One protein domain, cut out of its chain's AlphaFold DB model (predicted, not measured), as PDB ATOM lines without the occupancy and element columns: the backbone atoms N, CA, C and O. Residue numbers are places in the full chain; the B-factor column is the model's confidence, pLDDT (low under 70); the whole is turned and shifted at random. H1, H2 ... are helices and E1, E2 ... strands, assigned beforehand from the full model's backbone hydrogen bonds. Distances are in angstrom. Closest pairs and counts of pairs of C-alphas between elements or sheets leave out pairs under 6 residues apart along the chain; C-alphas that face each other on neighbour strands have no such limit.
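This is residues 27 to 132 and 145 to 185 of the 186 residues of an uncharacterized protein of Roseburia intestinalis L1-82 (UniProt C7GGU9). A small compact body, a four-stranded sheet with H3 and H4 over one face, has a long helix reaching out at each end: residues 27 to 38 of H1 stick out at one end and residues 163 to 185, mostly H5, at the other. H2 packs on H1 beyond the sheet. The printed part has 147 residues, with five named helices and four named strands that follow along the chain as H1, E1, H2, H3, H4, E2, E3, E4, H5; the sheet, in the order E1 E2 E3 E4, is mixed, and the class is mixed, helices and strands. The whole is only just loose, close to extended, with a radius of gyration of the C-alphas of 21.6 A and spans of 94 by 36 by 22 A.

H1, residues 27 to 54, is not on the sheet. The edge strand E1, residues 65 to 68, runs parallel to E2, residues 110 to 117, at 16 degrees; N 66 and O 113 are 2.9 A apart. H2, residues 71 to 76, touches residues 39 to 47 of H1 alone, about perpendicular at 84 degrees; their closest C-alphas, of Ile 43 and Tyr 75, are 5.3 A apart. H3, residues 81 to 95, touches residues 50 to 54 of H1 alone at a steep tilt of 44 degrees, the same way; the closest C-alphas, of Phe 54 and Ser 95, are 5.7 A apart. H3 is on the sheet at a height of 10.0 A and runs along the strands, over E2 and, only just, with 3 of its C-alphas, over E3, residues 123 to 129. H4, residues 97 to 105, is on the same face at a height of 10.5 A, over E2 and slantwise to it at 41 degrees on the local plane. E1, H2 H3 H4 and E2 make a strand-helix-strand unit, two parallel neighbour strands with helices between. E2 and E3 form a hairpin, antiparallel at 162 degrees; N 114 and O 126 are 2.9 A apart. E3 and the edge strand E4, residues 148 to 151, are antiparallel at 159 degrees; N 125 and O 150 are 2.8 A apart. H5, residues 152 to 183, is on the sheet and touches H4 with residues 158 to 159 of H5 alone, about perpendicular at 77 degrees; the closest C-alphas, of Phe 99 and Leu 159, are 6.8 A apart. In H1, H2, H3 and H4 every O i to N i+4 pair is within hydrogen-bond range; in H5 25 of 28 are.

H1 measures 40.9 A from C-alpha 27 at (-21.088, 45.031, 57.086), H3 20.2 A, E2 20.0 A, E3 19.5 A, and H5 47.9 A to C-alpha 183 at (-71.691, -12.651, 7.413).

The C-alphas farthest apart, of Asp 27 and Ile 185, are 94.6 A apart. Residues 133 to 144 are not printed, with 10.8 A between C-alphas 132 and 145. No link printed whole is long. The mean pLDDT of the printed part is 81.7; residues 161 to 185 are among those under 70.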
ATOM      1  N   ASP A  27     -21.519  46.429  57.188       58.94
ATOM      2  CA  ASP A  27     -21.088  45.031  57.086       58.94
ATOM      3  C   ASP A  27     -22.278  44.051  57.149       58.94
ATOM      4  O   ASP A  27     -22.381  43.144  56.324       58.94
ATOM      5  N   ILE A  28     -23.238  44.280  58.057       59.91
ATOM      6  CA  ILE A  28     -24.461  43.461  58.170       59.91
ATOM      7  C   ILE A  28     -25.340  43.572  56.915       59.91
ATOM      8  O   ILE A  28     -25.978  42.596  56.513       59.91
ATOM      9  N   ASN A  29     -25.416  44.755  56.303       60.88
ATOM     10  CA  ASN A  29     -26.202  44.942  55.084       60.88
ATOM     11  C   ASN A  29     -25.565  44.202  53.897       60.88
ATOM     12  O   ASN A  29     -26.272  43.490  53.191       60.88
ATOM     13  N   VAL A  30     -24.236  44.266  53.750       61.94
ATOM     14  CA  VAL A  30     -23.499  43.511  52.718       61.94
ATOM     15  C   VAL A  30     -23.689  41.999  52.884       61.94
ATOM     16  O   VAL A  30     -23.893  41.286  51.901       61.94
ATOM     17  N   GLU A  31     -23.675  41.493  54.118       62.25
ATOM     18  CA  GLU A  31     -23.906  40.073  54.396       62.25
ATOM     19  C   GLU A  31     -25.335  39.633  54.021       62.25
ATOM     20  O   GLU A  31     -25.521  38.591  53.385       62.25
ATOM     21  N   LYS A  32     -26.354  40.444  54.336       61.38
ATOM     22  CA  LYS A  32     -27.746  40.175  53.931       61.38
ATOM     23  C   LYS A  32     -27.921  40.157  52.413       61.38
ATOM     24  O   LYS A  32     -28.602  39.266  51.902       61.38
ATOM     25  N   ASP A  33     -27.285  41.085  51.706       71.81
ATOM     26  CA  ASP A  33     -27.336  41.158  50.244       71.81
ATOM     27  C   ASP A  33     -26.670  39.930  49.597       71.81
ATOM     28  O   ASP A  33     -27.164  39.397  48.598       71.81
ATOM     29  N   PHE A  34     -25.601  39.409  50.209       70.56
ATOM     30  CA  PHE A  34     -24.941  38.182  49.764       70.56
ATOM     31  C   PHE A  34     -25.840  36.944  49.913       70.56
ATOM     32  O   PHE A  34     -26.009  36.191  48.950       70.56
ATOM     33  N   TYR A  35     -26.469  36.746  51.079       71.25
ATOM     34  CA  TYR A  35     -27.396  35.623  51.285       71.25
ATOM     35  C   TYR A  35     -28.633  35.711  50.384       71.25
ATOM     36  O   TYR A  35     -29.082  34.685  49.869       71.25
ATOM     37  N   GLY A  36     -29.159  36.919  50.157       80.06
ATOM     38  CA  GLY A  36     -30.244  37.156  49.202       80.06
ATOM     39  C   GLY A  36     -29.855  36.744  47.781       80.06
ATOM     40  O   GLY A  36     -30.558  35.955  47.152       80.06
ATOM     41  N   THR A  37     -28.680  37.186  47.322       85.19
ATOM     42  CA  THR A  37     -28.161  36.875  45.979       85.19
ATOM     43  C   THR A  37     -27.932  35.375  45.785       85.19
ATOM     44  O   THR A  37     -28.344  34.804  44.774       85.19
ATOM     45  N   LEU A  38     -27.309  34.706  46.762       87.56
ATOM     46  CA  LEU A  38     -27.058  33.265  46.693       87.56
ATOM     47  C   LEU A  38     -28.371  32.476  46.636       87.56
ATOM     48  O   LEU A  38     -28.511  31.537  45.852       87.56
ATOM     49  N   ARG A  39     -29.353  32.887  47.442       90.56
ATOM     50  CA  ARG A  39     -30.683  32.283  47.456       90.56
ATOM     51  C   ARG A  39     -31.379  32.407  46.104       90.56
ATOM     52  O   ARG A  39     -31.939  31.423  45.623       90.56
ATOM     53  N   GLU A  40     -31.337  33.583  45.488       92.19
ATOM     54  CA  GLU A  40     -31.907  33.804  44.156       92.19
ATOM     55  C   GLU A  40     -31.218  32.954  43.085       92.19
ATOM     56  O   GLU A  40     -31.902  32.344  42.266       92.19
ATOM     57  N   GLN A  41     -29.888  32.829  43.124       91.56
ATOM     58  CA  GLN A  41     -29.155  31.946  42.209       91.56
ATOM     59  C   GLN A  41     -29.586  30.483  42.354       91.56
ATOM     60  O   GLN A  41     -29.875  29.833  41.354       91.56
ATOM     61  N   GLN A  42     -29.701  29.974  43.585       92.62
ATOM     62  CA  GLN A  42     -30.155  28.601  43.832       92.62
ATOM     63  C   GLN A  42     -31.592  28.367  43.350       92.62
ATOM     64  O   GLN A  42     -31.904  27.297  42.827       92.62
ATOM     65  N   ILE A  43     -32.469  29.363  43.490       95.94
ATOM     66  CA  ILE A  43     -33.827  29.310  42.940       95.94
ATOM     67  C   ILE A  43     -33.786  29.279  41.408       95.94
ATOM     68  O   ILE A  43     -34.474  28.460  40.800       95.94
ATOM     69  N   ASN A  44     -32.976  30.133  40.780       95.31
ATOM     70  CA  ASN A  44     -32.865  30.198  39.323       95.31
ATOM     71  C   ASN A  44     -32.312  28.898  38.730       95.31
ATOM     72  O   ASN A  44     -32.870  28.415  37.751       95.31
ATOM     73  N   CYS A  45     -31.323  28.261  39.367       95.12
ATOM     74  CA  CYS A  45     -30.836  26.945  38.944       95.12
ATOM     75  C   CYS A  45     -31.947  25.881  38.941       95.12
ATOM     76  O   CYS A  45     -32.024  25.072  38.021       95.12
ATOM     77  N   VAL A  46     -32.837  25.887  39.942       97.25
ATOM     78  CA  VAL A  46     -33.982  24.958  39.979       97.25
ATOM     79  C   VAL A  46     -35.002  25.294  38.888       97.25
ATOM     80  O   VAL A  46     -35.517  24.383  38.243       97.25
ATOM     81  N   LYS A  47     -35.276  26.581  38.634       97.25
ATOM     82  CA  LYS A  47     -36.154  26.997  37.526       97.25
ATOM     83  C   LYS A  47     -35.607  26.559  36.165       97.25
ATOM     84  O   LYS A  47     -36.367  26.052  35.347       97.25
ATOM     85  N   GLU A  48     -34.304  26.711  35.943       97.00
ATOM     86  CA  GLU A  48     -33.633  26.247  34.726       97.00
ATOM     87  C   GLU A  48     -33.704  24.722  34.584       97.00
ATOM     88  O   GLU A  48     -34.005  24.229  33.499       97.00
ATOM     89  N   ASP A  49     -33.492  23.957  35.661       97.06
ATOM     90  CA  ASP A  49     -33.629  22.493  35.628       97.06
ATOM     91  C   ASP A  49     -35.061  22.058  35.276       97.06
ATOM     92  O   ASP A  49     -35.257  21.164  34.452       97.06
ATOM     93  N   ILE A  50     -36.071  22.736  35.836       97.19
ATOM     94  CA  ILE A  50     -37.486  22.513  35.503       97.19
ATOM     95  C   ILE A  50     -37.746  22.792  34.019       97.19
ATOM     96  O   ILE A  50     -38.340  21.954  33.337       97.19
ATOM     97  N   TYR A  51     -37.280  23.928  33.499       95.62
ATOM     98  CA  TYR A  51     -37.448  24.264  32.088       95.62
ATOM     99  C   TYR A  51     -36.753  23.243  31.177       95.62
ATOM    100  O   TYR A  51     -37.345  22.760  30.215       95.62
ATOM    101  N   ASN A  52     -35.522  22.852  31.499       96.81
ATOM    102  CA  ASN A  52     -34.760  21.895  30.698       96.81
ATOM    103  C   ASN A  52     -35.395  20.496  30.676       96.81
ATOM    104  O   ASN A  52     -35.272  19.790  29.677       96.81
ATOM    105  N   LYS A  53     -36.060  20.084  31.764       96.25
ATOM    106  CA  LYS A  53     -36.695  18.761  31.882       96.25
ATOM    107  C   LYS A  53     -38.115  18.712  31.331       96.25
ATOM    108  O   LYS A  53     -38.489  17.709  30.732       96.25
ATOM    109  N   PHE A  54     -38.903  19.754  31.577       94.69
ATOM    110  CA  PHE A  54     -40.352  19.740  31.354       94.69
ATOM    111  C   PHE A  54     -40.819  20.790  30.345       94.69
ATOM    112  O   PHE A  54     -41.992  20.794  29.984       94.69
ATOM    113  N   HIS A  55     -39.928  21.679  29.894       92.75
ATOM    114  CA  HIS A  55     -40.252  22.817  29.029       92.75
ATOM    115  C   HIS A  55     -41.361  23.707  29.616       92.75
ATOM    116  O   HIS A  55     -42.265  24.149  28.910       92.75
ATOM    117  N   ILE A  56     -41.292  23.939  30.933       92.38
ATOM    118  CA  ILE A  56     -42.225  24.773  31.697       92.38
ATOM    119  C   ILE A  56     -41.464  25.946  32.313       92.38
ATOM    120  O   ILE A  56     -40.529  25.746  33.088       92.38
ATOM    121  N   ASP A  57     -41.914  27.165  32.025       93.00
ATOM    122  CA  ASP A  57     -41.425  28.383  32.669       93.00
ATOM    123  C   ASP A  57     -42.141  28.633  34.004       93.00
ATOM    124  O   ASP A  57     -43.365  28.781  34.068       93.00
ATOM    125  N   VAL A  58     -41.375  28.714  35.096       94.31
ATOM    126  CA  VAL A  58     -41.919  28.948  36.443       94.31
ATOM    127  C   VAL A  58     -42.041  30.447  36.732       94.31
ATOM    128  O   VAL A  58     -41.040  31.154  36.903       94.31
ATOM    129  N   GLY A  59     -43.281  30.913  36.879       89.81
ATOM    130  CA  GLY A  59     -43.638  32.302  37.166       89.81
ATOM    131  C   GLY A  59     -43.766  33.194  35.926       89.81
ATOM    132  O   GLY A  59     -43.807  34.413  36.076       89.81
ATOM    133  N   ALA A  60     -43.815  32.618  34.721       86.75
ATOM    134  CA  ALA A  60     -44.097  33.352  33.490       86.75
ATOM    135  C   ALA A  60     -45.607  33.362  33.190       86.75
ATOM    136  O   ALA A  60     -46.268  32.331  33.287       86.75
ATOM    137  N   ALA A  61     -46.146  34.519  32.792       73.31
ATOM    138  CA  ALA A  61     -47.582  34.740  32.565       73.31
ATOM    139  C   ALA A  61     -47.964  34.773  31.069       73.31
ATOM    140  O   ALA A  61     -48.783  35.585  30.634       73.31
ATOM    141  N   ASN A  62     -47.297  33.955  30.247       60.44
ATOM    142  CA  ASN A  62     -47.286  34.140  28.796       60.44
ATOM    143  C   ASN A  62     -47.526  32.810  28.063       60.44
ATOM    144  O   ASN A  62     -46.629  32.311  27.386       60.44
ATOM    145  N   GLY A  63     -48.716  32.208  28.169       72.81
ATOM    146  CA  GLY A  63     -48.996  31.018  27.364       72.81
ATOM    147  C   GLY A  63     -50.289  30.267  27.655       72.81
ATOM    148  O   GLY A  63     -51.164  30.721  28.387       72.81
ATOM    149  N   TYR A  64     -50.369  29.085  27.042       82.94
ATOM    150  CA  TYR A  64     -51.394  28.065  27.279       82.94
ATOM    151  C   TYR A  64     -51.284  27.443  28.679       82.94
ATOM    152  O   TYR A  64     -52.285  27.050  29.273       82.94
ATOM    153  N   PHE A  65     -50.062  27.353  29.204       87.75
ATOM    154  CA  PHE A  65     -49.757  26.747  30.490       87.75
ATOM    155  C   PHE A  65     -48.951  27.722  31.348       87.75
ATOM    156  O   PHE A  65     -47.909  28.205  30.911       87.75
ATOM    157  N   GLU A  66     -49.425  27.996  32.561       92.88
ATOM    158  CA  GLU A  66     -48.726  28.806  33.561       92.88
ATOM    159  C   GLU A  66     -48.426  27.960  34.797       92.88
ATOM    160  O   GLU A  66     -49.278  27.198  35.254       92.88
ATOM    161  N   CYS A  67     -47.226  28.110  35.357       95.12
ATOM    162  CA  CYS A  67     -46.792  27.376  36.541       95.12
ATOM    163  C   CYS A  67     -46.275  28.335  37.611       95.12
ATOM    164  O   CYS A  67     -45.353  29.112  37.363       95.12
ATOM    165  N   TYR A  68     -46.832  28.250  38.817       96.31
ATOM    166  CA  TYR A  68     -46.432  29.050  39.968       96.31
ATOM    167  C   TYR A  68     -45.948  28.134  41.090       96.31
ATOM    168  O   TYR A  68     -46.718  27.353  41.645       96.31
ATOM    169  N   ILE A  69     -44.666  28.257  41.435       97.56
ATOM    170  CA  ILE A  69     -44.037  27.543  42.549       97.56
ATOM    171  C   ILE A  69     -43.483  28.588  43.523       97.56
ATOM    172  O   ILE A  69     -42.717  29.454  43.083       97.56
ATOM    173  N   PRO A  70     -43.830  28.536  44.823       97.00
ATOM    174  CA  PRO A  70     -43.278  29.456  45.809       97.00
ATOM    175  C   PRO A  70     -41.747  29.393  45.852       97.00
ATOM    176  O   PRO A  70     -41.150  28.314  45.829       97.00
ATOM    177  N   SER A  71     -41.092  30.549  45.979       95.44
ATOM    178  CA  SER A  71     -39.627  30.644  46.067       95.44
ATOM    179  C   SER A  71     -39.039  29.782  47.188       95.44
ATOM    180  O   SER A  71     -37.959  29.219  47.032       95.44
ATOM    181  N   ASP A  72     -39.755  29.634  48.303       95.19
ATOM    182  CA  ASP A  72     -39.342  28.812  49.447       95.19
ATOM    183  C   ASP A  72     -39.394  27.310  49.143       95.19
ATOM    184  O   ASP A  72     -38.595  26.535  49.672       95.19
ATOM    185  N   VAL A  73     -40.316  26.887  48.276       97.75
ATOM    186  CA  VAL A  73     -40.377  25.516  47.756       97.75
ATOM    187  C   VAL A  73     -39.216  25.288  46.792       97.75
ATOM    188  O   VAL A  73     -38.438  24.362  47.009       97.75
ATOM    189  N   LEU A  74     -39.024  26.179  45.809       97.44
ATOM    190  CA  LEU A  74     -37.901  26.111  44.858       97.44
ATOM    191  C   LEU A  74     -36.550  26.065  45.578       97.44
ATOM    192  O   LEU A  74     -35.684  25.264  45.241       97.44
ATOM    193  N   TYR A  75     -36.383  26.884  46.616       96.12
ATOM    194  CA  TYR A  75     -35.177  26.887  47.428       96.12
ATOM    195  C   TYR A  75     -34.960  25.539  48.130       96.12
ATOM    196  O   TYR A  75     -33.883  24.955  48.004       96.12
ATOM    197  N   ARG A  76     -35.983  25.004  48.815       96.81
ATOM    198  CA  ARG A  76     -35.893  23.719  49.533       96.81
ATOM    199  C   ARG A  76     -35.639  22.525  48.615       96.81
ATOM    200  O   ARG A  76     -34.955  21.605  49.040       96.81
ATOM    201  N   MET A  77     -36.093  22.548  47.361       97.44
ATOM    202  CA  MET A  77     -35.827  21.478  46.382       97.44
ATOM    203  C   MET A  77     -34.329  21.241  46.105       97.44
ATOM    204  O   MET A  77     -33.957  20.183  45.589       97.44
ATOM    205  N   ASN A  78     -33.453  22.193  46.452       92.88
ATOM    206  CA  ASN A  78     -32.003  22.000  46.359       92.88
ATOM    207  C   ASN A  78     -31.499  20.891  47.298       92.88
ATOM    208  O   ASN A  78     -30.548  20.190  46.954       92.88
ATOM    209  N   THR A  79     -32.128  20.719  48.462       94.25
ATOM    210  CA  THR A  79     -31.691  19.776  49.507       94.25
ATOM    211  C   THR A  79     -32.736  18.708  49.815       94.25
ATOM    212  O   THR A  79     -32.378  17.562  50.083       94.25
ATOM    213  N   ASP A  80     -34.021  19.047  49.734       97.25
ATOM    214  CA  ASP A  80     -35.132  18.123  49.912       97.25
ATOM    215  C   ASP A  80     -35.447  17.407  48.594       97.25
ATOM    216  O   ASP A  80     -36.187  17.887  47.728       97.25
ATOM    217  N   THR A  81     -34.856  16.226  48.434       95.94
ATOM    218  CA  THR A  81     -35.039  15.405  47.237       95.94
ATOM    219  C   THR A  81     -36.441  14.818  47.128       95.94
ATOM    220  O   THR A  81     -36.875  14.538  46.014       95.94
ATOM    221  N   VAL A  82     -37.148  14.625  48.249       97.12
ATOM    222  CA  VAL A  82     -38.513  14.078  48.259       97.12
ATOM    223  C   VAL A  82     -39.485  15.136  47.755       97.12
ATOM    224  O   VAL A  82     -40.267  14.861  46.846       97.12
ATOM    225  N   LEU A  83     -39.377  16.364  48.272       97.69
ATOM    226  CA  LEU A  83     -40.119  17.519  47.770       97.69
ATOM    227  C   LEU A  83     -39.836  17.751  46.285       97.69
ATOM    228  O   LEU A  83     -40.767  17.920  45.499       97.69
ATOM    229  N   ARG A  84     -38.559  17.709  45.885       97.50
ATOM    230  CA  ARG A  84     -38.178  17.864  44.478       97.50
ATOM    231  C   ARG A  84     -38.819  16.804  43.595       97.50
ATOM    232  O   ARG A  84     -39.401  17.153  42.575       97.50
ATOM    233  N   GLN A  85     -38.731  15.533  43.986       96.88
ATOM    234  CA  GLN A  85     -39.308  14.443  43.205       96.88
ATOM    235  C   GLN A  85     -40.826  14.587  43.087       96.88
ATOM    236  O   GLN A  85     -41.357  14.463  41.993       96.88
ATOM    237  N   LYS A  86     -41.512  14.942  44.175       95.50
ATOM    238  CA  LYS A  86     -42.960  15.172  44.176       95.50
ATOM    239  C   LYS A  86     -43.383  16.270  43.193       95.50
ATOM    240  O   LYS A  86     -44.321  16.075  42.423       95.50
ATOM    241  N   VAL A  87     -42.679  17.405  43.192       96.94
ATOM    242  CA  VAL A  87     -42.922  18.495  42.233       96.94
ATOM    243  C   VAL A  87     -42.638  18.024  40.801       96.94
ATOM    244  O   VAL A  87     -43.419  18.306  39.899       96.94
ATOM    245  N   TYR A  88     -41.559  17.266  40.589       97.12
ATOM    246  CA  TYR A  88     -41.163  16.759  39.269       97.12
ATOM    247  C   TYR A  88     -42.148  15.740  38.703       97.12
ATOM    248  O   TYR A  88     -42.483  15.830  37.528       97.12
ATOM    249  N   ASP A  89     -42.645  14.816  39.523       94.25
ATOM    250  CA  ASP A  89     -43.655  13.837  39.115       94.25
ATOM    251  C   ASP A  89     -44.918  14.545  38.630       94.25
ATOM    252  O   ASP A  89     -45.473  14.205  37.589       94.25
ATOM    253  N   MET A  90     -45.333  15.586  39.352       93.00
ATOM    254  CA  MET A  90     -46.472  16.390  38.943       93.00
ATOM    255  C   MET A  90     -46.188  17.117  37.620       93.00
ATOM    256  O   MET A  90     -46.950  16.972  36.671       93.00
ATOM    257  N   LEU A  91     -45.073  17.844  37.501       94.50
ATOM    258  CA  LEU A  91     -44.704  18.548  36.264       94.50
ATOM    259  C   LEU A  91     -44.559  17.608  35.053       94.50
ATOM    260  O   LEU A  91     -44.879  18.009  33.932       94.50
ATOM    261  N   ALA A  92     -44.121  16.367  35.260       93.31
ATOM    262  CA  ALA A  92     -44.063  15.344  34.219       93.31
ATOM    263  C   ALA A  92     -45.460  15.016  33.667       93.31
ATOM    264  O   ALA A  92     -45.642  14.973  32.450       93.31
ATOM    265  N   ASP A  93     -46.455  14.857  34.546       90.12
ATOM    266  CA  ASP A  93     -47.838  14.600  34.137       90.12
ATOM    267  C   ASP A  93     -48.379  15.768  33.284       90.12
ATOM    268  O   ASP A  93     -48.905  15.544  32.191       90.12
ATOM    269  N   TYR A  94     -48.180  17.019  33.721       87.81
ATOM    270  CA  TYR A  94     -48.680  18.222  33.031       87.81
ATOM    271  C   TYR A  94     -47.937  18.584  31.734       87.81
ATOM    272  O   TYR A  94     -48.540  19.139  30.814       87.81
ATOM    273  N   SER A  95     -46.636  18.305  31.643       88.94
ATOM    274  CA  SER A  95     -45.842  18.562  30.427       88.94
ATOM    275  C   SER A  95     -46.066  17.517  29.332       88.94
ATOM    276  O   SER A  95     -45.696  17.752  28.176       88.94
ATOM    277  N   SER A  96     -46.694  16.386  29.671       88.44
ATOM    278  CA  SER A  96     -46.915  15.286  28.741       88.44
ATOM    279  C   SER A  96     -47.796  15.690  27.555       88.44
ATOM    280  O   SER A  96     -48.772  16.436  27.678       88.44
ATOM    281  N   ASP A  97     -47.497  15.135  26.381       86.50
ATOM    282  CA  ASP A  97     -48.346  15.332  25.201       86.50
ATOM    283  C   ASP A  97     -49.742  14.741  25.404       86.50
ATOM    284  O   ASP A  97     -50.720  15.258  24.864       86.50
ATOM    285  N   LYS A  98     -49.843  13.708  26.252       85.62
ATOM    286  CA  LYS A  98     -51.121  13.140  26.668       85.62
ATOM    287  C   LYS A  98     -51.977  14.189  27.366       85.62
ATOM    288  O   LYS A  98     -53.104  14.406  26.948       85.62
ATOM    289  N   PHE A  99     -51.422  14.897  28.350       87.25
ATOM    290  CA  PHE A  99     -52.133  15.975  29.029       87.25
ATOM    291  C   PHE A  99     -52.593  17.061  28.051       87.25
ATOM    292  O   PHE A  99     -53.769  17.419  28.058       87.25
ATOM    293  N   LYS A 100     -51.709  17.537  27.163       85.25
ATOM    294  CA  LYS A 100     -52.067  18.546  26.147       85.25
ATOM    295  C   LYS A 100     -53.235  18.087  25.271       85.25
ATOM    296  O   LYS A 100     -54.157  18.864  25.037       85.25
ATOM    297  N   LEU A 101     -53.209  16.833  24.816       84.50
ATOM    298  CA  LEU A 101     -54.276  16.262  24.001       84.50
ATOM    299  C   LEU A 101     -55.582  16.148  24.794       84.50
ATOM    300  O   LEU A 101     -56.607  16.631  24.321       84.50
ATOM    301  N   THR A 102     -55.542  15.591  26.010       84.44
ATOM    302  CA  THR A 102     -56.716  15.483  26.888       84.44
ATOM    303  C   THR A 102     -57.354  16.856  27.105       84.44
ATOM    304  O   THR A 102     -58.560  17.006  26.960       84.44
ATOM    305  N   MET A 103     -56.563  17.897  27.381       85.31
ATOM    306  CA  MET A 103     -57.084  19.254  27.583       85.31
ATOM    307  C   MET A 103     -57.760  19.847  26.331       85.31
ATOM    308  O   MET A 103     -58.707  20.625  26.462       85.31
ATOM    309  N   GLN A 104     -57.315  19.478  25.125       80.56
ATOM    310  CA  GLN A 104     -57.933  19.890  23.858       80.56
ATOM    311  C   GLN A 104     -59.205  19.101  23.518       80.56
ATOM    312  O   GLN A 104     -60.075  19.628  22.828       80.56
ATOM    313  N   THR A 105     -59.319  17.850  23.974       79.56
ATOM    314  CA  THR A 105     -60.486  16.990  23.717       79.56
ATOM    315  C   THR A 105     -61.573  17.116  24.782       79.56
ATOM    316  O   THR A 105     -62.702  16.669  24.556       79.56
ATOM    317  N   LEU A 106     -61.277  17.750  25.924       82.06
ATOM    318  CA  LEU A 106     -62.293  18.134  26.900       82.06
ATOM    319  C   LEU A 106     -63.397  18.964  26.231       82.06
ATOM    320  O   LEU A 106     -63.157  19.740  25.312       82.06
ATOM    321  N   ASN A 107     -64.628  18.809  26.717       77.44
ATOM    322  CA  ASN A 107     -65.766  19.605  26.275       77.44
ATOM    323  C   ASN A 107     -66.284  20.475  27.440       77.44
ATOM    324  O   ASN A 107     -66.775  19.917  28.434       77.44
ATOM    325  N   PRO A 108     -66.185  21.817  27.363       79.38
ATOM    326  CA  PRO A 108     -65.487  22.594  26.324       79.38
ATOM    327  C   PRO A 108     -63.954  22.401  26.369       79.38
ATOM    328  O   PRO A 108     -63.436  22.035  27.433       79.38
ATOM    329  N   PRO A 109     -63.235  22.654  25.253       80.81
ATOM    330  CA  PRO A 109     -61.776  22.566  25.215       80.81
ATOM    331  C   PRO A 109     -61.161  23.579  26.174       80.81
ATOM    332  O   PRO A 109     -61.765  24.606  26.474       80.81
ATOM    333  N   VAL A 110     -59.968  23.301  26.685       87.19
ATOM    334  CA  VAL A 110     -59.277  24.198  27.622       87.19
ATOM    335  C   VAL A 110     -58.412  25.181  26.846       87.19
ATOM    336  O   VAL A 110     -57.589  24.762  26.037       87.19
ATOM    337  N   LYS A 111     -58.559  26.479  27.131       88.06
ATOM    338  CA  LYS A 111     -57.741  27.563  26.563       88.06
ATOM    339  C   LYS A 111     -56.465  27.815  27.357       88.06
ATOM    340  O   LYS A 111     -55.438  28.162  26.780       88.06
ATOM    341  N   LYS A 112     -56.562  27.717  28.683       89.50
ATOM    342  CA  LYS A 112     -55.473  28.024  29.607       89.50
ATOM    343  C   LYS A 112     -55.507  27.075  30.797       89.50
ATOM    344  O   LYS A 112     -56.566  26.823  31.368       89.50
ATOM    345  N   CYS A 113     -54.342  26.571  31.179       90.38
ATOM    346  CA  CYS A 113     -54.136  25.789  32.385       90.38
ATOM    347  C   CYS A 113     -53.148  26.515  33.300       90.38
ATOM    348  O   CYS A 113     -52.043  26.849  32.882       90.38
ATOM    349  N   THR A 114     -53.529  26.718  34.556       92.88
ATOM    350  CA  THR A 114     -52.679  27.338  35.574       92.88
ATOM    351  C   THR A 114     -52.415  26.339  36.689       92.88
ATOM    352  O   THR A 114     -53.347  25.970  37.398       92.88
ATOM    353  N   LEU A 115     -51.166  25.916  36.857       94.19
ATOM    354  CA  LEU A 115     -50.704  25.054  37.941       94.19
ATOM    355  C   LEU A 115     -50.094  25.899  39.063       94.19
ATOM    356  O   LEU A 115     -49.161  26.665  38.829       94.19
ATOM    357  N   VAL A 116     -50.599  25.749  40.283       95.31
ATOM    358  CA  VAL A 116     -50.120  26.470  41.468       95.31
ATOM    359  C   VAL A 116     -49.728  25.470  42.542       95.31
ATOM    360  O   VAL A 116     -50.537  24.619  42.902       95.31
ATOM    361  N   PHE A 117     -48.511  25.596  43.063       96.62
ATOM    362  CA  PHE A 117     -48.024  24.804  44.187       96.62
ATOM    363  C   PHE A 117     -48.177  25.556  45.508       96.62
ATOM    364  O   PHE A 117     -47.948  26.765  45.576       96.62
ATOM    365  N   ASP A 118     -48.536  24.826  46.559       95.50
ATOM    366  CA  ASP A 118     -48.529  25.323  47.930       95.50
ATOM    367  C   ASP A 118     -47.136  25.212  48.581       95.50
ATOM    368  O   ASP A 118     -46.173  24.710  47.992       95.50
ATOM    369  N   ASP A 119     -47.033  25.633  49.843       95.12
ATOM    370  CA  ASP A 119     -45.796  25.563  50.627       95.12
ATOM    371  C   ASP A 119     -45.343  24.124  50.952       95.12
ATOM    372  O   ASP A 119     -44.247  23.925  51.475       95.12
ATOM    373  N   ASN A 120     -46.133  23.096  50.643       93.94
ATOM    374  CA  ASN A 120     -45.787  21.682  50.820       93.94
ATOM    375  C   ASN A 120     -45.448  20.990  49.488       93.94
ATOM    376  O   ASN A 120     -45.235  19.769  49.455       93.94
ATOM    377  N   GLY A 121     -45.424  21.745  48.386       91.94
ATOM    378  CA  GLY A 121     -45.241  21.210  47.041       91.94
ATOM    379  C   GLY A 121     -46.426  20.377  46.551       91.94
ATOM    380  O   GLY A 121     -46.237  19.525  45.686       91.94
ATOM    381  N   GLU A 122     -47.624  20.568  47.106       93.25
ATOM    382  CA  GLU A 122     -48.869  20.070  46.517       93.25
ATOM    383  C   GLU A 122     -49.339  21.042  45.440       93.25
ATOM    384  O   GLU A 122     -49.486  22.236  45.698       93.25
ATOM    385  N   GLY A 123     -49.572  20.536  44.230       92.00
ATOM    386  CA  GLY A 123     -50.057  21.352  43.124       92.00
ATOM    387  C   GLY A 123     -51.550  21.190  42.866       92.00
ATOM    388  O   GLY A 123     -52.118  20.095  42.937       92.00
ATOM    389  N   VAL A 124     -52.173  22.313  42.528       92.12
ATOM    390  CA  VAL A 124     -53.556  22.416  42.072       92.12
ATOM    391  C   VAL A 124     -53.557  23.101  40.714       92.12
ATOM    392  O   VAL A 124     -52.995  24.185  40.556       92.12
ATOM    393  N   ALA A 125     -54.214  22.486  39.735       90.81
ATOM    394  CA  ALA A 125     -54.458  23.100  38.445       90.81
ATOM    395  C   ALA A 125     -55.846  23.701  38.333       90.81
ATOM    396  O   ALA A 125     -56.840  23.169  38.821       90.81
ATOM    397  N   THR A 126     -55.883  24.801  37.603       90.94
ATOM    398  CA  THR A 126     -57.070  25.553  37.247       90.94
ATOM    399  C   THR A 126     -57.171  25.555  35.726       90.94
ATOM    400  O   THR A 126     -56.248  26.010  35.054       90.94
ATOM    401  N   LEU A 127     -58.262  25.020  35.180       90.38
ATOM    402  CA  LEU A 127     -58.511  24.952  33.742       90.38
ATOM    403  C   LEU A 127     -59.560  25.979  33.341       90.38
ATOM    404  O   LEU A 127     -60.713  25.911  33.783       90.38
ATOM    405  N   GLU A 128     -59.172  26.895  32.467       89.19
ATOM    406  CA  GLU A 128     -60.063  27.876  31.863       89.19
ATOM    407  C   GLU A 128     -60.563  27.356  30.508       89.19
ATOM    408  O   GLU A 128     -59.752  27.054  29.625       89.19
ATOM    409  N   PRO A 129     -61.887  27.232  30.317       86.31
ATOM    410  CA  PRO A 129     -62.445  26.733  29.072       86.31
ATOM    411  C   PRO A 129     -62.349  27.769  27.942       86.31
ATOM    412  O   PRO A 129     -62.546  28.964  28.159       86.31
ATOM    413  N   ASP A 130     -62.113  27.303  26.718       82.94
ATOM    414  CA  ASP A 130     -62.224  28.076  25.484       82.94
ATOM    415  C   ASP A 130     -63.691  28.153  25.048       82.94
ATOM    416  O   ASP A 130     -64.140  27.531  24.084       82.94
ATOM    417  N   VAL A 131     -64.484  28.879  25.831       71.62
ATOM    418  CA  VAL A 131     -65.837  29.242  25.425       71.62
ATOM    419  C   VAL A 131     -65.721  30.440  24.493       71.62
ATOM    420  O   VAL A 131     -65.488  31.569  24.926       71.62
ATOM    421  N   GLY A 132     -65.817  30.176  23.187       58.84
ATOM    422  CA  GLY A 132     -65.928  31.220  22.175       58.84
ATOM    423  C   GLY A 132     -66.962  32.238  22.643       58.84
ATOM    424  O   GLY A 132     -68.082  31.867  22.986       58.84
ATOM    425  N   GLU A 145     -69.955  27.504  32.311       52.28
ATOM    426  CA  GLU A 145     -68.617  28.101  32.111       52.28
ATOM    427  C   GLU A 145     -67.740  28.170  33.388       52.28
ATOM    428  O   GLU A 145     -67.214  29.217  33.759       52.28
ATOM    429  N   LYS A 146     -67.622  27.082  34.145       62.50
ATOM    430  CA  LYS A 146     -66.892  27.046  35.406       62.50
ATOM    431  C   LYS A 146     -65.497  26.532  35.143       62.50
ATOM    432  O   LYS A 146     -65.307  25.409  34.681       62.50
ATOM    433  N   VAL A 147     -64.550  27.383  35.503       69.69
ATOM    434  CA  VAL A 147     -63.165  27.026  35.759       69.69
ATOM    435  C   VAL A 147     -63.116  25.701  36.528       69.69
ATOM    436  O   VAL A 147     -63.727  25.583  37.596       69.69
ATOM    437  N   ARG A 148     -62.443  24.691  35.968       82.00
ATOM    438  CA  ARG A 148     -62.287  23.386  36.630       82.00
ATOM    439  C   ARG A 148     -61.042  23.420  37.500       82.00
ATOM    440  O   ARG A 148     -59.986  23.827  37.031       82.00
ATOM    441  N   ILE A 149     -61.171  22.984  38.748       84.12
ATOM    442  CA  ILE A 149     -60.056  22.869  39.691       84.12
ATOM    443  C   ILE A 149     -59.739  21.385  39.846       84.12
ATOM    444  O   ILE A 149     -60.655  20.595  40.066       84.12
ATOM    445  N   MET A 150     -58.471  21.016  39.698       86.00
ATOM    446  CA  MET A 150     -58.012  19.629  39.715       86.00
ATOM    447  C   MET A 150     -56.737  19.505  40.537       86.00
ATOM    448  O   MET A 150     -55.815  20.305  40.383       86.00
ATOM    449  N   ASN A 151     -56.663  18.487  41.384       86.31
ATOM    450  CA  ASN A 151     -55.431  18.102  42.066       86.31
ATOM    451  C   ASN A 151     -54.682  17.005  41.277       86.31
ATOM    452  O   ASN A 151     -55.152  16.516  40.247       86.31
ATOM    453  N   GLY A 152     -53.522  16.578  41.782       80.81
ATOM    454  CA  GLY A 152     -52.723  15.532  41.133       80.81
ATOM    455  C   GLY A 152     -53.445  14.188  40.965       80.81
ATOM    456  O   GLY A 152     -53.222  13.494  39.975       80.81
ATOM    457  N   SER A 153     -54.330  13.808  41.891       84.56
ATOM    458  CA  SER A 153     -55.100  12.562  41.770       84.56
ATOM    459  C   SER A 153     -56.188  12.644  40.699       84.56
ATOM    460  O   SER A 153     -56.345  11.693  39.934       84.56
ATOM    461  N   ASP A 154     -56.855  13.795  40.570       84.19
ATOM    462  CA  ASP A 154     -57.849  14.035  39.519       84.19
ATOM    463  C   ASP A 154     -57.201  13.926  38.133       84.19
ATOM    464  O   ASP A 154     -57.765  13.342  37.210       84.19
ATOM    465  N   ILE A 155     -55.975  14.431  37.996       80.94
ATOM    466  CA  ILE A 155     -55.228  14.375  36.736       80.94
ATOM    467  C   ILE A 155     -54.760  12.977  36.420       80.94
ATOM    468  O   ILE A 155     -54.912  12.540  35.285       80.94
ATOM    469  N   LYS A 156     -54.236  12.251  37.406       83.75
ATOM    470  CA  LYS A 156     -53.881  10.848  37.197       83.75
ATOM    471  C   LYS A 156     -55.092  10.043  36.745       83.75
ATOM    472  O   LYS A 156     -54.961   9.260  35.813       83.75
ATOM    473  N   ALA A 157     -56.267  10.286  37.327       83.06
ATOM    474  CA  ALA A 157     -57.505   9.657  36.881       83.06
ATOM    475  C   ALA A 157     -57.870  10.057  35.439       83.06
ATOM    476  O   ALA A 157     -58.148   9.185  34.618       83.06
ATOM    477  N   LEU A 158     -57.799  11.349  35.097       79.56
ATOM    478  CA  LEU A 158     -58.050  11.831  33.732       79.56
ATOM    479  C   LEU A 158     -57.102  11.197  32.712       79.56
ATOM    480  O   LEU A 158     -57.548  10.716  31.679       79.56
ATOM    481  N   LEU A 159     -55.810  11.133  33.028       78.25
ATOM    482  CA  LEU A 159     -54.801  10.519  32.172       78.25
ATOM    483  C   LEU A 159     -54.899   8.985  32.154       78.25
ATOM    484  O   LEU A 159     -54.369   8.362  31.241       78.25
ATOM    485  N   GLN A 160     -55.535   8.334  33.128       74.38
ATOM    486  CA  GLN A 160     -55.716   6.877  33.134       74.38
ATOM    487  C   GLN A 160     -56.953   6.430  32.349       74.38
ATOM    488  O   GLN A 160     -56.891   5.390  31.691       74.38
ATOM    489  N   ASN A 161     -58.033   7.217  32.356       65.12
ATOM    490  CA  ASN A 161     -59.294   6.872  31.688       65.12
ATOM    491  C   ASN A 161     -59.144   6.650  30.171       65.12
ATOM    492  O   ASN A 161     -59.811   5.776  29.620       65.12
ATOM    493  N   ASP A 162     -58.182   7.313  29.518       57.62
ATOM    494  CA  ASP A 162     -57.894   7.100  28.093       57.62
ATOM    495  C   ASP A 162     -57.466   5.657  27.759       57.62
ATOM    496  O   ASP A 162     -57.641   5.221  26.628       57.62
ATOM    497  N   ILE A 163     -56.875   4.898  28.699       56.00
ATOM    498  CA  ILE A 163     -56.482   3.495  28.447       56.00
ATOM    499  C   ILE A 163     -57.723   2.603  28.373       56.00
ATOM    500  O   ILE A 163     -57.785   1.721  27.521       56.00
ATOM    501  N   GLN A 164     -58.711   2.850  29.234       54.19
ATOM    502  CA  GLN A 164     -59.942   2.067  29.268       54.19
ATOM    503  C   GLN A 164     -60.796   2.337  28.021       54.19
ATOM    504  O   GLN A 164     -61.248   1.385  27.390       54.19
ATOM    505  N   GLU A 165     -60.917   3.599  27.590       57.06
ATOM    506  CA  GLU A 165     -61.608   3.940  26.337       57.06
ATOM    507  C   GLU A 165     -60.888   3.378  25.095       57.06
ATOM    508  O   GLU A 165     -61.544   2.903  24.167       57.06
ATOM    509  N   MET A 166     -59.547   3.348  25.073       52.19
ATOM    510  CA  MET A 166     -58.792   2.715  23.978       52.19
ATOM    511  C   MET A 166     -58.978   1.194  23.942       52.19
ATOM    512  O   MET A 166     -59.091   0.623  22.860       52.19
ATOM    513  N   ILE A 167     -58.996   0.533  25.107       58.38
ATOM    514  CA  ILE A 167     -59.253  -0.910  25.213       58.38
ATOM    515  C   ILE A 167     -60.666  -1.219  24.714       58.38
ATOM    516  O   ILE A 167     -60.826  -2.107  23.880       58.38
ATOM    517  N   GLU A 168     -61.667  -0.453  25.147       59.25
ATOM    518  CA  GLU A 168     -63.059  -0.631  24.719       59.25
ATOM    519  C   GLU A 168     -63.235  -0.400  23.209       59.25
ATOM    520  O   GLU A 168     -63.952  -1.153  22.547       59.25
ATOM    521  N   GLU A 169     -62.540   0.577  22.620       59.12
ATOM    522  CA  GLU A 169     -62.593   0.830  21.177       59.12
ATOM    523  C   GLU A 169     -61.839  -0.246  20.366       59.12
ATOM    524  O   GLU A 169     -62.324  -0.664  19.312       59.12
ATOM    525  N   ILE A 170     -60.713  -0.781  20.864       59.66
ATOM    526  CA  ILE A 170     -60.023  -1.940  20.261       59.66
ATOM    527  C   ILE A 170     -60.910  -3.190  20.318       59.66
ATOM    528  O   ILE A 170     -61.038  -3.903  19.317       59.66
ATOM    529  N   GLU A 171     -61.546  -3.458  21.459       63.19
ATOM    530  CA  GLU A 171     -62.472  -4.582  21.616       63.19
ATOM    531  C   GLU A 171     -63.672  -4.436  20.675       63.19
ATOM    532  O   GLU A 171     -64.010  -5.371  19.945       63.19
ATOM    533  N   ARG A 172     -64.260  -3.240  20.587       61.47
ATOM    534  CA  ARG A 172     -65.373  -2.939  19.682       61.47
ATOM    535  C   ARG A 172     -64.985  -3.080  18.205       61.47
ATOM    536  O   ARG A 172     -65.752  -3.654  17.428       61.47
ATOM    537  N   GLN A 173     -63.794  -2.632  17.802       55.69
ATOM    538  CA  GLN A 173     -63.279  -2.821  16.438       55.69
ATOM    539  C   GLN A 173     -62.989  -4.301  16.124       55.69
ATOM    540  O   GLN A 173     -63.282  -4.770  15.019       55.69
ATOM    541  N   GLY A 174     -62.496  -5.069  17.101       58.16
ATOM    542  CA  GLY A 174     -62.312  -6.520  16.991       58.16
ATOM    543  C   GLY A 174     -63.629  -7.301  16.850       58.16
ATOM    544  O   GLY A 174     -63.717  -8.243  16.052       58.16
ATOM    545  N   VAL A 175     -64.681  -6.885  17.565       57.84
ATOM    546  CA  VAL A 175     -66.032  -7.470  17.467       57.84
ATOM    547  C   VAL A 175     -66.655  -7.194  16.093       57.84
ATOM    548  O   VAL A 175     -67.137  -8.119  15.439       57.84
ATOM    549  N   MET A 176     -66.557  -5.964  15.575       55.53
ATOM    550  CA  MET A 176     -67.063  -5.640  14.234       55.53
ATOM    551  C   MET A 176     -66.363  -6.470  13.143       55.53
ATOM    552  O   MET A 176     -67.023  -7.048  12.277       55.53
ATOM    553  N   ALA A 177     -65.032  -6.609  13.193       53.03
ATOM    554  CA  ALA A 177     -64.275  -7.386  12.205       53.03
ATOM    555  C   ALA A 177     -64.629  -8.891  12.195       53.03
ATOM    556  O   ALA A 177     -64.602  -9.540  11.142       53.03
ATOM    557  N   THR A 178     -64.984  -9.458  13.351       56.25
ATOM    558  CA  THR A 178     -65.401 -10.865  13.466       56.25
ATOM    559  C   THR A 178     -66.847 -11.095  13.015       56.25
ATOM    560  O   THR A 178     -67.127 -12.123  12.391       56.25
ATOM    561  N   GLU A 179     -67.749 -10.132  13.221       53.66
ATOM    562  CA  GLU A 179     -69.112 -10.177  12.674       53.66
ATOM    563  C   GLU A 179     -69.147 -10.063  11.142       53.66
ATOM    564  O   GLU A 179     -69.887 -10.807  10.492       53.66
ATOM    565  N   TYR A 180     -68.304  -9.209  10.543       49.88
ATOM    566  CA  TYR A 180     -68.168  -9.127   9.082       49.88
ATOM    567  C   TYR A 180     -67.669 -10.448   8.476       49.88
ATOM    568  O   TYR A 180     -68.233 -10.916   7.488       49.88
ATOM    569  N   LYS A 181     -66.685 -11.116   9.100       52.09
ATOM    570  CA  LYS A 181     -66.229 -12.447   8.654       52.09
ATOM    571  C   LYS A 181     -67.317 -13.518   8.744       52.09
ATOM    572  O   LYS A 181     -67.377 -14.366   7.865       52.09
ATOM    573  N   LYS A 182     -68.185 -13.491   9.764       52.25
ATOM    574  CA  LYS A 182     -69.303 -14.447   9.874       52.25
ATOM    575  C   LYS A 182     -70.393 -14.220   8.822       52.25
ATOM    576  O   LYS A 182     -70.959 -15.196   8.344       52.25
ATOM    577  N   LYS A 183     -70.679 -12.968   8.440       51.31
ATOM    578  CA  LYS A 183     -71.691 -12.651   7.413       51.31
ATOM    579  C   LYS A 183     -71.240 -12.936   5.977       51.31
ATOM    580  O   LYS A 183     -72.096 -13.112   5.124       51.31
ATOM    581  N   SER A 184     -69.937 -13.004   5.701       49.62
ATOM    582  CA  SER A 184     -69.408 -13.323   4.361       49.62
ATOM    583  C   SER A 184     -69.279 -14.825   4.056       49.62
ATOM    584  O   SER A 184     -68.803 -15.169   2.978       49.62
ATOM    585  N   ILE A 185     -69.658 -15.717   4.982       50.56
ATOM    586  CA  ILE A 185     -69.554 -17.188   4.833       50.56
ATOM    587  C   ILE A 185     -70.957 -17.849   4.770       50.56
ATOM    588  O   ILE A 185     -71.087 -19.056   4.945       50.56
TER     589      ILE A 185